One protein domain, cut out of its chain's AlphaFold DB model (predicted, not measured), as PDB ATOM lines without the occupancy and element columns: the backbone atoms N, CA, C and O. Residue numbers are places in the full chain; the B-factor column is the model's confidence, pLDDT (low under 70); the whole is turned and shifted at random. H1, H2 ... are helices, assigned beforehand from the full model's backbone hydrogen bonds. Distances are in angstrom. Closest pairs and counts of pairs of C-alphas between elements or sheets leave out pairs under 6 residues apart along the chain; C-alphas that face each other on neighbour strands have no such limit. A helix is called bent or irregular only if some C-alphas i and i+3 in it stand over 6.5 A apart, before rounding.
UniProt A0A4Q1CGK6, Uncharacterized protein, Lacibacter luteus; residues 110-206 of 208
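This is residues 110 to 206 of the 208 residues of an uncharacterized protein of Lacibacter luteus (UniProt A0A4Q1CGK6). What is the shape? Two long helices, H1 and H3, run side by side in opposite directions, crossing at a shallow angle, and short H2 packs on H1. Residues 110 to 115 and 199 to 206 stick out. What makes it up? The printed part has 97 residues, 69 of them in three named helices, H1, H2 and H3 in chain order, with no named strand; the class is all helix, and the whole is loose, with a radius of gyration of the C-alphas of 16.0 A, spanning 48 by 39 by 19 A.

What touches H1, residues 110 to 139? H3, residues 175 to 204, touches it, closest at the C-alphas of Thr 123 and Met 187, 5.1 A, at a shallow tilt of 31 degrees, opposite ways. H2, residues 158 to 166, touches residues 125 to 135 of H1 alone, closest at the C-alphas of Asn 131 and Cys 164, 5.0 A, at a steep tilt of 50 degrees, opposite ways. Are H2 and H3 near? They are apart. Which O i to N i+4 pairs are within hydrogen-bond range? Every one in H2, 22 of 26 in H1 and 24 of 26 in H3.

Where are the ends? H1, 43.0 A long, begins at C-alpha 110, (390.613, 298.599, 246.681); H3, 42.6 A, ends at C-alpha 204, (396.280, 286.236, 239.290). Are they irregular? Both are: C-alphas 111 and 114 are 8.1 A apart, 176 and 179 are 7.6 A apart.

Is it cut? The printed part has no cut. Which link is long? H1 to H2, 18 residues. Where is confidence low? Residues 148 to 156 have pLDDT under 70.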
ATOM      1  N   ILE A 110     390.740 297.852 245.428       92.19
ATOM      2  CA  ILE A 110     390.613 298.599 246.681       92.19
ATOM      3  C   ILE A 110     390.101 300.023 246.418       92.19
ATOM      4  O   ILE A 110     389.131 300.449 247.048       92.19
ATOM      5  N   LYS A 111     390.688 300.742 245.447       91.19
ATOM      6  CA  LYS A 111     390.280 302.121 245.108       91.19
ATOM      7  C   LYS A 111     388.820 302.214 244.653       91.19
ATOM      8  O   LYS A 111     388.178 303.237 244.867       91.19
ATOM      9  N   ASN A 112     388.290 301.161 244.030       94.62
ATOM     10  CA  ASN A 112     386.939 301.144 243.469       94.62
ATOM     11  C   ASN A 112     385.951 300.281 244.264       94.62
ATOM     12  O   ASN A 112     384.823 300.091 243.806       94.62
ATOM     13  N   LEU A 113     386.325 299.776 245.445       93.12
ATOM     14  CA  LEU A 113     385.535 298.784 246.179       93.12
ATOM     15  C   LEU A 113     384.089 299.237 246.407       93.12
ATOM     16  O   LEU A 113     383.155 298.488 246.136       93.12
ATOM     17  N   VAL A 114     383.889 300.476 246.863       93.44
ATOM     18  CA  VAL A 114     382.547 301.013 247.137       93.44
ATOM     19  C   VAL A 114     381.707 301.075 245.859       93.44
ATOM     20  O   VAL A 114     380.559 300.638 245.860       93.44
ATOM     21  N   ALA A 115     382.278 301.559 244.754       95.75
ATOM     22  CA  ALA A 115     381.579 301.630 243.474       95.75
ATOM     23  C   ALA A 115     381.219 300.230 242.951       95.75
ATOM     24  O   ALA A 115     380.083 299.998 242.537       95.75
ATOM     25  N   ILE A 116     382.155 299.282 243.039       96.31
ATOM     26  CA  ILE A 116     381.944 297.870 242.699       96.31
ATOM     27  C   ILE A 116     380.787 297.292 243.523       96.31
ATOM     28  O   ILE A 116     379.876 296.690 242.956       96.31
ATOM     29  N   MET A 117     380.780 297.521 244.839       95.38
ATOM     30  CA  MET A 117     379.724 297.049 245.739       95.38
ATOM     31  C   MET A 117     378.360 297.658 245.404       95.38
ATOM     32  O   MET A 117     377.364 296.938 245.388       95.38
ATOM     33  N   VAL A 118     378.298 298.953 245.081       97.00
ATOM     34  CA  VAL A 118     377.052 299.617 244.663       97.00
ATOM     35  C   VAL A 118     376.534 299.037 243.348       97.00
ATOM     36  O   VAL A 118     375.350 298.715 243.248       97.00
ATOM     37  N   ILE A 119     377.402 298.854 242.348       96.88
ATOM     38  CA  ILE A 119     377.010 298.276 241.056       96.88
ATOM     39  C   ILE A 119     376.530 296.836 241.245       96.88
ATOM     40  O   ILE A 119     375.472 296.479 240.722       96.88
ATOM     41  N   LEU A 120     377.249 296.019 242.020       95.38
ATOM     42  CA  LEU A 120     376.832 294.655 242.352       95.38
ATOM     43  C   LEU A 120     375.486 294.643 243.073       95.38
ATOM     44  O   LEU A 120     374.615 293.865 242.707       95.38
ATOM     45  N   PHE A 121     375.278 295.529 244.047       94.56
ATOM     46  CA  PHE A 121     374.018 295.614 244.777       94.56
ATOM     47  C   PHE A 121     372.854 295.971 243.845       94.56
ATOM     48  O   PHE A 121     371.853 295.259 243.799       94.56
ATOM     49  N   VAL A 122     372.988 297.036 243.050       96.12
ATOM     50  CA  VAL A 122     371.929 297.488 242.135       96.12
ATOM     51  C   VAL A 122     371.632 296.437 241.066       96.12
ATOM     52  O   VAL A 122     370.466 296.145 240.807       96.12
ATOM     53  N   THR A 123     372.659 295.839 240.462       96.00
ATOM     54  CA  THR A 123     372.473 294.821 239.414       96.00
ATOM     55  C   THR A 123     371.929 293.512 239.972       96.00
ATOM     56  O   THR A 123     371.035 292.927 239.367       96.00
ATOM     57  N   PHE A 124     372.391 293.067 241.142       92.06
ATOM     58  CA  PHE A 124     371.918 291.833 241.759       92.06
ATOM     59  C   PHE A 124     370.489 291.975 242.291       92.06
ATOM     60  O   PHE A 124     369.624 291.183 241.909       92.06
ATOM     61  N   PHE A 125     370.221 292.985 243.129       91.69
ATOM     62  CA  PHE A 125     368.915 293.171 243.765       91.69
ATOM     63  C   PHE A 125     367.886 293.789 242.826       91.69
ATOM     64  O   PHE A 125     366.749 293.324 242.802       91.69
ATOM     65  N   GLY A 126     368.259 294.777 242.007       94.88
ATOM     66  CA  GLY A 126     367.348 295.375 241.024       94.88
ATOM     67  C   GLY A 126     366.796 294.331 240.054       94.88
ATOM     68  O   GLY A 126     365.598 294.308 239.765       94.88
ATOM     69  N   ARG A 127     367.638 293.377 239.652       95.00
ATOM     70  CA  ARG A 127     367.227 292.227 238.848       95.00
ATOM     71  C   ARG A 127     366.168 291.361 239.533       95.00
ATOM     72  O   ARG A 127     365.275 290.895 238.838       95.00
ATOM     73  N   VAL A 128     366.196 291.168 240.856       94.50
ATOM     74  CA  VAL A 128     365.175 290.361 241.564       94.50
ATOM     75  C   VAL A 128     363.768 290.921 241.330       94.50
ATOM     76  O   VAL A 128     362.836 290.168 241.050       94.50
ATOM     77  N   PHE A 129     363.612 292.246 241.373       95.38
ATOM     78  CA  PHE A 129     362.331 292.905 241.111       95.38
ATOM     79  C   PHE A 129     361.905 292.778 239.644       95.38
ATOM     80  O   PHE A 129     360.743 292.485 239.363       95.38
ATOM     81  N   ILE A 130     362.846 292.935 238.708       96.69
ATOM     82  CA  ILE A 130     362.581 292.753 237.274       96.69
ATOM     83  C   ILE A 130     362.147 291.310 236.992       96.69
ATOM     84  O   ILE A 130     361.140 291.091 236.322       96.69
ATOM     85  N   ASN A 131     362.852 290.330 237.557       96.62
ATOM     86  CA  ASN A 131     362.541 288.909 237.419       96.62
ATOM     87  C   ASN A 131     361.152 288.579 237.964       96.62
ATOM     88  O   ASN A 131     360.413 287.831 237.331       96.62
ATOM     89  N   SER A 132     360.768 289.183 239.090       95.19
ATOM     90  CA  SER A 132     359.422 289.037 239.644       95.19
ATOM     91  C   SER A 132     358.356 289.619 238.730       95.19
ATOM     92  O   SER A 132     357.320 288.988 238.543       95.19
ATOM     93  N   SER A 133     358.605 290.785 238.129       95.31
ATOM     94  CA  SER A 133     357.679 291.384 237.164       95.31
ATOM     95  C   SER A 133     357.497 290.499 235.930       95.31
ATOM     96  O   SER A 133     356.366 290.315 235.482       95.31
ATOM     97  N   ILE A 134     358.589 289.934 235.400       96.25
ATOM     98  CA  ILE A 134     358.539 288.989 234.277       96.25
ATOM     99  C   ILE A 134     357.731 287.760 234.694       96.25
ATOM    100  O   ILE A 134     356.736 287.442 234.056       96.25
ATOM    101  N   TYR A 135     358.094 287.110 235.803       94.50
ATOM    102  CA  TYR A 135     357.418 285.902 236.277       94.50
ATOM    103  C   TYR A 135     355.912 286.111 236.481       94.50
ATOM    104  O   TYR A 135     355.114 285.277 236.056       94.50
ATOM    105  N   ASN A 136     355.522 287.225 237.103       93.75
ATOM    106  CA  ASN A 136     354.121 287.567 237.333       93.75
ATOM    107  C   ASN A 136     353.346 287.729 236.018       93.75
ATOM    108  O   ASN A 136     352.247 287.193 235.885       93.75
ATOM    109  N   SER A 137     353.943 288.379 235.016       95.06
ATOM    110  CA  SER A 137     353.355 288.497 233.676       95.06
ATOM    111  C   SER A 137     353.293 287.153 232.930       95.06
ATOM    112  O   SER A 137     352.301 286.847 232.259       95.06
ATOM    113  N   GLU A 138     354.317 286.309 233.065       93.94
ATOM    114  CA  GLU A 138     354.351 284.980 232.446       93.94
ATOM    115  C   GLU A 138     353.257 284.061 233.012       93.94
ATOM    116  O   GLU A 138     352.545 283.409 232.245       93.94
ATOM    117  N   ASN A 139     353.059 284.072 234.334       91.88
ATOM    118  CA  ASN A 139     352.195 283.119 235.037       91.88
ATOM    119  C   ASN A 139     350.820 283.675 235.443       91.88
ATOM    120  O   ASN A 139     350.001 282.928 235.972       91.88
ATOM    121  N   GLY A 140     350.548 284.963 235.210       92.69
ATOM    122  CA  GLY A 140     349.296 285.598 235.636       92.69
ATOM    123  C   GLY A 140     349.168 285.692 237.160       92.69
ATOM    124  O   GLY A 140     348.080 285.508 237.701       92.69
ATOM    125  N   THR A 141     350.283 285.932 237.851       90.69
ATOM    126  CA  THR A 141     350.356 286.028 239.317       90.69
ATOM    127  C   THR A 141     350.665 287.456 239.764       90.69
ATOM    128  O   THR A 141     351.069 288.289 238.961       90.69
ATOM    129  N   ASP A 142     350.513 287.735 241.059       88.75
ATOM    130  CA  ASP A 142     350.905 289.010 241.679       88.75
ATOM    131  C   ASP A 142     351.719 288.751 242.956       88.75
ATOM    132  O   ASP A 142     351.364 289.125 244.074       88.75
ATOM    133  N   PHE A 143     352.791 287.968 242.814       88.81
ATOM    134  CA  PHE A 143     353.663 287.646 243.934       88.81
ATOM    135  C   PHE A 143     354.689 288.751 244.166       88.81
ATOM    136  O   PHE A 143     355.307 289.259 243.231       88.81
ATOM    137  N   SER A 144     354.931 289.067 245.441       86.00
ATOM    138  CA  SER A 144     356.052 289.920 245.840       86.00
ATOM    139  C   SER A 144     357.392 289.232 245.526       86.00
ATOM    140  O   SER A 144     357.521 288.038 245.806       86.00
ATOM    141  N   PRO A 145     358.412 289.959 245.030       84.38
ATOM    142  CA  PRO A 145     359.769 289.431 244.837       84.38
ATOM    143  C   PRO A 145     360.430 288.977 246.144       84.38
ATOM    144  O   PRO A 145     361.313 288.119 246.130       84.38
ATOM    145  N   ILE A 146     360.023 289.562 247.272       81.06
ATOM    146  CA  ILE A 146     360.604 289.315 248.591       81.06
ATOM    147  C   ILE A 146     359.624 288.479 249.411       81.06
ATOM    148  O   ILE A 146     358.443 288.826 249.541       81.06
ATOM    149  N   TYR A 147     360.130 287.373 249.958       77.31
ATOM    150  CA  TYR A 147     359.446 286.598 250.984       77.31
ATOM    151  C   TYR A 147     359.619 287.286 252.340       77.31
ATOM    152  O   TYR A 147     360.745 287.524 252.777       77.31
ATOM    153  N   PHE A 148     358.511 287.589 253.011       69.62
ATOM    154  CA  PHE A 148     358.527 288.151 254.357       69.62
ATOM    155  C   PHE A 148     357.983 287.125 255.348       69.62
ATOM    156  O   PHE A 148     356.938 286.512 255.125       69.62
ATOM    157  N   HIS A 149     358.687 286.970 256.468       63.44
ATOM    158  CA  HIS A 149     358.232 286.181 257.606       63.44
ATOM    159  C   HIS A 149     358.128 287.093 258.831       63.44
ATOM    160  O   HIS A 149     359.037 287.147 259.655       63.44
ATOM    161  N   PHE A 150     357.041 287.868 258.911       52.00
ATOM    162  CA  PHE A 150     356.785 288.788 260.022       52.00
ATOM    163  C   PHE A 150     355.342 288.662 260.529       52.00
ATOM    164  O   PHE A 150     354.393 289.093 259.875       52.00
ATOM    165  N   GLY A 151     355.184 288.120 261.743       62.84
ATOM    166  CA  GLY A 151     353.903 288.090 262.456       62.84
ATOM    167  C   GLY A 151     352.773 287.406 261.663       62.84
ATOM    168  O   GLY A 151     353.016 286.377 261.033       62.84
ATOM    169  N   PRO A 152     351.531 287.935 261.672       52.75
ATOM    170  CA  PRO A 152     350.391 287.296 261.008       52.75
ATOM    171  C   PRO A 152     350.441 287.351 259.468       52.75
ATOM    172  O   PRO A 152     349.583 286.766 258.811       52.75
ATOM    173  N   LEU A 153     351.423 288.037 258.872       52.41
ATOM    174  CA  LEU A 153     351.571 288.182 257.424       52.41
ATOM    175  C   LEU A 153     352.656 287.226 256.915       52.41
ATOM    176  O   LEU A 153     353.831 287.576 256.819       52.41
ATOM    177  N   VAL A 154     352.247 285.998 256.586       60.50
ATOM    178  CA  VAL A 154     353.107 285.003 255.927       60.50
ATOM    179  C   VAL A 154     352.804 285.005 254.433       60.50
ATOM    180  O   VAL A 154     351.719 284.600 254.008       60.50
ATOM    181  N   THR A 155     353.758 285.442 253.612       62.84
ATOM    182  CA  THR A 155     353.595 285.424 252.154       62.84
ATOM    183  C   THR A 155     353.865 284.013 251.614       62.84
ATOM    184  O   THR A 155     354.937 283.454 251.808       62.84
ATOM    185  N   LYS A 156     352.913 283.382 250.911       67.06
ATOM    186  CA  LYS A 156     353.080 282.024 250.336       67.06
ATOM    187  C   LYS A 156     353.891 282.024 249.025       67.06
ATOM    188  O   LYS A 156     353.466 281.447 248.033       67.06
ATOM    189  N   ASN A 157     355.034 282.708 248.990       78.75
ATOM    190  CA  ASN A 157     355.786 283.006 247.759       78.75
ATOM    191  C   ASN A 157     357.307 282.767 247.882       78.75
ATOM    192  O   ASN A 157     358.078 283.325 247.103       78.75
ATOM    193  N   PHE A 158     357.761 281.930 248.824       83.00
ATOM    194  CA  PHE A 158     359.189 281.613 248.985       83.00
ATOM    195  C   PHE A 158     359.820 281.052 247.700       83.00
ATOM    196  O   PHE A 158     360.871 281.521 247.271       83.00
ATOM    197  N   GLY A 159     359.143 280.105 247.036       86.12
ATOM    198  CA  GLY A 159     359.610 279.540 245.765       86.12
ATOM    199  C   GLY A 159     359.740 280.593 244.661       86.12
ATOM    200  O   GLY A 159     360.740 280.616 243.951       86.12
ATOM    201  N   HIS A 160     358.783 281.519 244.573       88.69
ATOM    202  CA  HIS A 160     358.846 282.662 243.657       88.69
ATOM    203  C   HIS A 160     360.040 283.574 243.958       88.69
ATOM    204  O   HIS A 160     360.786 283.927 243.050       88.69
ATOM    205  N   SER A 161     360.274 283.902 245.232       88.44
ATOM    206  CA  SER A 161     361.411 284.731 245.651       88.44
ATOM    207  C   SER A 161     362.761 284.084 245.304       88.44
ATOM    208  O   SER A 161     363.644 284.744 244.748       88.44
ATOM    209  N   LEU A 162     362.902 282.772 245.535       90.00
ATOM    210  CA  LEU A 162     364.089 282.014 245.130       90.00
ATOM    211  C   LEU A 162     364.274 282.005 243.610       90.00
ATOM    212  O   LEU A 162     365.372 282.288 243.134       90.00
ATOM    213  N   LEU A 163     363.212 281.733 242.845       90.94
ATOM    214  CA  LEU A 163     363.262 281.763 241.381       90.94
ATOM    215  C   LEU A 163     363.695 283.141 240.873       90.94
ATOM    216  O   LEU A 163     364.597 283.232 240.043       90.94
ATOM    217  N   CYS A 164     363.133 284.221 241.415       91.75
ATOM    218  CA  CYS A 164     363.508 285.578 241.028       91.75
ATOM    219  C   CYS A 164     364.970 285.895 241.369       91.75
ATOM    220  O   CYS A 164     365.650 286.561 240.590       91.75
ATOM    221  N   THR A 165     365.469 285.387 242.495       91.75
ATOM    222  CA  THR A 165     366.854 285.598 242.942       91.75
ATOM    223  C   THR A 165     367.864 284.827 242.093       91.75
ATOM    224  O   THR A 165     368.925 285.356 241.761       91.75
ATOM    225  N   PHE A 166     367.548 283.593 241.704       92.38
ATOM    226  CA  PHE A 166     368.497 282.696 241.037       92.38
ATOM    227  C   PHE A 166     368.251 282.509 239.534       92.38
ATOM    228  O   PHE A 166     368.961 281.739 238.892       92.38
ATOM    229  N   THR A 167     367.319 283.252 238.927       93.69
ATOM    230  CA  THR A 167     367.191 283.304 237.460       93.69
ATOM    231  C   THR A 167     368.150 284.343 236.880       93.69
ATOM    232  O   THR A 167     367.898 285.547 236.918       93.69
ATOM    233  N   PHE A 168     369.274 283.871 236.338       92.25
ATOM    234  CA  PHE A 168     370.288 284.725 235.701       92.25
ATOM    235  C   PHE A 168     370.036 284.966 234.214       92.25
ATOM    236  O   PHE A 168     370.583 285.912 233.653       92.25
ATOM    237  N   TRP A 169     369.222 284.134 233.572       95.62
ATOM    238  CA  TRP A 169     369.015 284.220 232.136       95.62
ATOM    239  C   TRP A 169     367.609 283.786 231.746       95.62
ATOM    240  O   TRP A 169     367.192 282.673 232.063       95.62
ATOM    241  N   PHE A 170     366.906 284.643 231.011       93.38
ATOM    242  CA  PHE A 170     365.650 284.301 230.350       93.38
ATOM    243  C   PHE A 170     365.898 284.059 228.863       93.38
ATOM    244  O   PHE A 170     366.434 284.919 228.160       93.38
ATOM    245  N   SER A 171     365.482 282.887 228.388       92.00
ATOM    246  CA  SER A 171     365.514 282.498 226.972       92.00
ATOM    247  C   SER A 171     364.115 282.342 226.371       92.00
ATOM    248  O   SER A 171     363.921 282.693 225.212       92.00
ATOM    249  N   ASN A 172     363.142 281.887 227.166       92.62
ATOM    250  CA  ASN A 172     361.749 281.700 226.765       92.62
ATOM    251  C   ASN A 172     360.858 282.666 227.553       92.62
ATOM    252  O   ASN A 172     360.844 282.615 228.782       92.62
ATOM    253  N   TYR A 173     360.156 283.557 226.854       95.50
ATOM    254  CA  TYR A 173     359.303 284.592 227.442       95.50
ATOM    255  C   TYR A 173     358.271 285.083 226.420       95.50
ATOM    256  O   TYR A 173     358.494 284.996 225.207       95.50
ATOM    257  N   LYS A 174     357.151 285.628 226.899       95.69
ATOM    258  CA  LYS A 174     356.147 286.273 226.053       95.69
ATOM    259  C   LYS A 174     356.675 287.599 225.483       95.69
ATOM    260  O   LYS A 174     357.422 288.305 226.168       95.69
ATOM    261  N   PRO A 175     356.290 287.989 224.253       96.50
ATOM    262  CA  PRO A 175     356.823 289.181 223.584       96.50
ATOM    263  C   PRO A 175     356.726 290.484 224.393       96.50
ATOM    264  O   PRO A 175     357.623 291.324 224.300       96.50
ATOM    265  N   GLU A 176     355.690 290.647 225.217       95.81
ATOM    266  CA  GLU A 176     355.494 291.801 226.102       95.81
ATOM    267  C   GLU A 176     356.625 291.988 227.128       95.81
ATOM    268  O   GLU A 176     356.961 293.120 227.479       95.81
ATOM    269  N   ASN A 177     357.287 290.904 227.544       97.31
ATOM    270  CA  ASN A 177     358.366 290.938 228.531       97.31
ATOM    271  C   ASN A 177     359.745 291.200 227.919       97.31
ATOM    272  O   ASN A 177     360.724 291.350 228.654       97.31
ATOM    273  N   ARG A 178     359.849 291.323 226.588       97.00
ATOM    274  CA  ARG A 178     361.130 291.438 225.870       97.00
ATOM    275  C   ARG A 178     362.058 292.506 226.443       97.00
ATOM    276  O   ARG A 178     363.249 292.259 226.609       97.00
ATOM    277  N   ARG A 179     361.533 293.694 226.756       97.69
ATOM    278  CA  ARG A 179     362.345 294.795 227.301       97.69
ATOM    279  C   ARG A 179     362.899 294.456 228.686       97.69
ATOM    280  O   ARG A 179     364.081 294.679 228.930       97.69
ATOM    281  N   LEU A 180     362.060 293.924 229.572       97.25
ATOM    282  CA  LEU A 180     362.462 293.550 230.929       97.25
ATOM    283  C   LEU A 180     363.471 292.402 230.911       97.25
ATOM    284  O   LEU A 180     364.448 292.445 231.651       97.25
ATOM    285  N   VAL A 181     363.286 291.429 230.017       97.56
ATOM    286  CA  VAL A 181     364.225 290.320 229.818       97.56
ATOM    287  C   VAL A 181     365.593 290.816 229.364       97.56
ATOM    288  O   VAL A 181     366.598 290.404 229.934       97.56
ATOM    289  N   ILE A 182     365.654 291.734 228.390       97.75
ATOM    290  CA  ILE A 182     366.930 292.329 227.959       97.75
ATOM    291  C   ILE A 182     367.626 293.002 229.146       97.75
ATOM    292  O   ILE A 182     368.797 292.733 229.387       97.75
ATOM    293  N   ILE A 183     366.903 293.816 229.924       97.81
ATOM    294  CA  ILE A 183     367.475 294.503 231.091       97.81
ATOM    295  C   ILE A 183     367.965 293.491 232.138       97.81
ATOM    296  O   ILE A 183     369.091 293.619 232.615       97.81
ATOM    297  N   SER A 184     367.161 292.476 232.469       97.56
ATOM    298  CA  SER A 184     367.524 291.434 233.438       97.56
ATOM    299  C   SER A 184     368.769 290.657 232.999       97.56
ATOM    300  O   SER A 184     369.734 290.557 233.760       97.56
ATOM    301  N   ASN A 185     368.804 290.185 231.750       97.69
ATOM    302  CA  ASN A 185     369.949 289.459 231.206       97.69
ATOM    303  C   ASN A 185     371.208 290.342 231.183       97.69
ATOM    304  O   ASN A 185     372.281 289.880 231.569       97.69
ATOM    305  N   THR A 186     371.098 291.623 230.802       97.62
ATOM    306  CA  THR A 186     372.219 292.577 230.861       97.62
ATOM    307  C   THR A 186     372.721 292.775 232.292       97.62
ATOM    308  O   THR A 186     373.930 292.731 232.515       97.62
ATOM    309  N   MET A 187     371.829 292.939 233.275       97.62
ATOM    310  CA  MET A 187     372.215 293.039 234.687       97.62
ATOM    311  C   MET A 187     372.932 291.777 235.173       97.62
ATOM    312  O   MET A 187     373.937 291.891 235.871       97.62
ATOM    313  N   SER A 188     372.476 290.587 234.770       96.94
ATOM    314  CA  SER A 188     373.152 289.326 235.094       96.94
ATOM    315  C   SER A 188     374.549 289.247 234.491       96.94
ATOM    316  O   SER A 188     375.476 288.848 235.190       96.94
ATOM    317  N   VAL A 189     374.727 289.650 233.227       97.19
ATOM    318  CA  VAL A 189     376.054 289.692 232.593       97.19
ATOM    319  C   VAL A 189     376.974 290.629 233.367       97.19
ATOM    320  O   VAL A 189     378.062 290.214 233.740       97.19
ATOM    321  N   ILE A 190     376.525 291.846 233.694       97.19
ATOM    322  CA  ILE A 190     377.324 292.804 234.471       97.19
ATOM    323  C   ILE A 190     377.706 292.217 235.838       97.19
ATOM    324  O   ILE A 190     378.884 292.214 236.192       97.19
ATOM    325  N   ALA A 191     376.735 291.688 236.589       95.56
ATOM    326  CA  ALA A 191     376.973 291.134 237.920       95.56
ATOM    327  C   ALA A 191     377.952 289.949 237.886       95.56
ATOM    328  O   ALA A 191     378.892 289.902 238.681       95.56
ATOM    329  N   LEU A 192     377.775 289.017 236.943       95.19
ATOM    330  CA  LEU A 192     378.651 287.856 236.789       95.19
ATOM    331  C   LEU A 192     380.048 288.258 236.307       95.19
ATOM    332  O   LEU A 192     381.032 287.742 236.830       95.19
ATOM    333  N   THR A 193     380.164 289.197 235.365       96.00
ATOM    334  CA  THR A 193     381.463 289.711 234.905       96.00
ATOM    335  C   THR A 193     382.235 290.364 236.044       96.00
ATOM    336  O   THR A 193     383.425 290.099 236.184       96.00
ATOM    337  N   ILE A 194     381.579 291.170 236.883       95.75
ATOM    338  CA  ILE A 194     382.233 291.770 238.052       95.75
ATOM    339  C   ILE A 194     382.646 290.679 239.046       95.75
ATOM    340  O   ILE A 194     383.796 290.655 239.473       95.75
ATOM    341  N   PHE A 195     381.744 289.751 239.378       94.12
ATOM    342  CA  PHE A 195     382.019 288.676 240.334       94.12
ATOM    343  C   PHE A 195     383.211 287.804 239.910       94.12
ATOM    344  O   PHE A 195     384.174 287.653 240.664       94.12
ATOM    345  N   PHE A 196     383.188 287.275 238.684       95.19
ATOM    346  CA  PHE A 196     384.291 286.469 238.163       95.19
ATOM    347  C   PHE A 196     385.549 287.300 237.920       95.19
ATOM    348  O   PHE A 196     386.645 286.810 238.169       95.19
ATOM    349  N   GLY A 197     385.413 288.558 237.492       95.19
ATOM    350  CA  GLY A 197     386.540 289.474 237.325       95.19
ATOM    351  C   GLY A 197     387.302 289.708 238.630       95.19
ATOM    352  O   GLY A 197     388.529 289.706 238.619       95.19
ATOM    353  N   ILE A 198     386.591 289.827 239.757       94.31
ATOM    354  CA  ILE A 198     387.198 289.930 241.092       94.31
ATOM    355  C   ILE A 198     387.931 288.642 241.460       94.31
ATOM    356  O   ILE A 198     389.105 288.706 241.814       94.31
ATOM    357  N   ILE A 199     387.281 287.480 241.339       93.31
ATOM    358  CA  ILE A 199     387.903 286.192 241.687       93.31
ATOM    359  C   ILE A 199     389.162 285.941 240.849       93.31
ATOM    360  O   ILE A 199     390.215 285.626 241.398       93.31
ATOM    361  N   ILE A 200     389.066 286.107 239.527       93.81
ATOM    362  CA  ILE A 200     390.187 285.891 238.605       93.81
ATOM    363  C   ILE A 200     391.304 286.893 238.891       93.81
ATOM    364  O   ILE A 200     392.467 286.503 238.962       93.81
ATOM    365  N   GLY A 201     390.968 288.171 239.073       90.19
ATOM    366  CA  GLY A 201     391.959 289.205 239.337       90.19
ATOM    367  C   GLY A 201     392.728 288.961 240.634       90.19
ATOM    368  O   GLY A 201     393.953 289.046 240.626       90.19
ATOM    369  N   LEU A 202     392.034 288.577 241.712       89.06
ATOM    370  CA  LEU A 202     392.668 288.249 242.991       89.06
ATOM    371  C   LEU A 202     393.559 287.000 242.900       89.06
ATOM    372  O   LEU A 202     394.677 287.018 243.419       89.06
ATOM    373  N   ALA A 203     393.112 285.959 242.187       89.31
ATOM    374  CA  ALA A 203     393.900 284.747 241.957       89.31
ATOM    375  C   ALA A 203     395.183 285.028 241.152       89.31
ATOM    376  O   ALA A 203     396.258 284.552 241.505       89.31
ATOM    377  N   VAL A 204     395.104 285.851 240.098       87.31
ATOM    378  CA  VAL A 204     396.280 286.236 239.290       87.31
ATOM    379  C   VAL A 204     397.282 287.059 240.107       87.31
ATOM    380  O   VAL A 204     398.486 286.939 239.889       87.31
ATOM    381  N   THR A 205     396.818 287.863 241.068       82.62
ATOM    382  CA  THR A 205     397.700 288.628 241.965       82.62
ATOM    383  C   THR A 205     398.247 287.834 243.154       82.62
ATOM    384  O   THR A 205     399.023 288.390 243.929       82.62
ATOM    385  N   GLY A 206     397.878 286.555 243.301       77.06
ATOM    386  CA  GLY A 206     398.320 285.705 244.413       77.06
ATOM    387  C   GLY A 206     397.716 286.090 245.766       77.06
ATOM    388  O   GLY A 206     398.353 285.889 246.795       77.06
TER     389      GLY A 206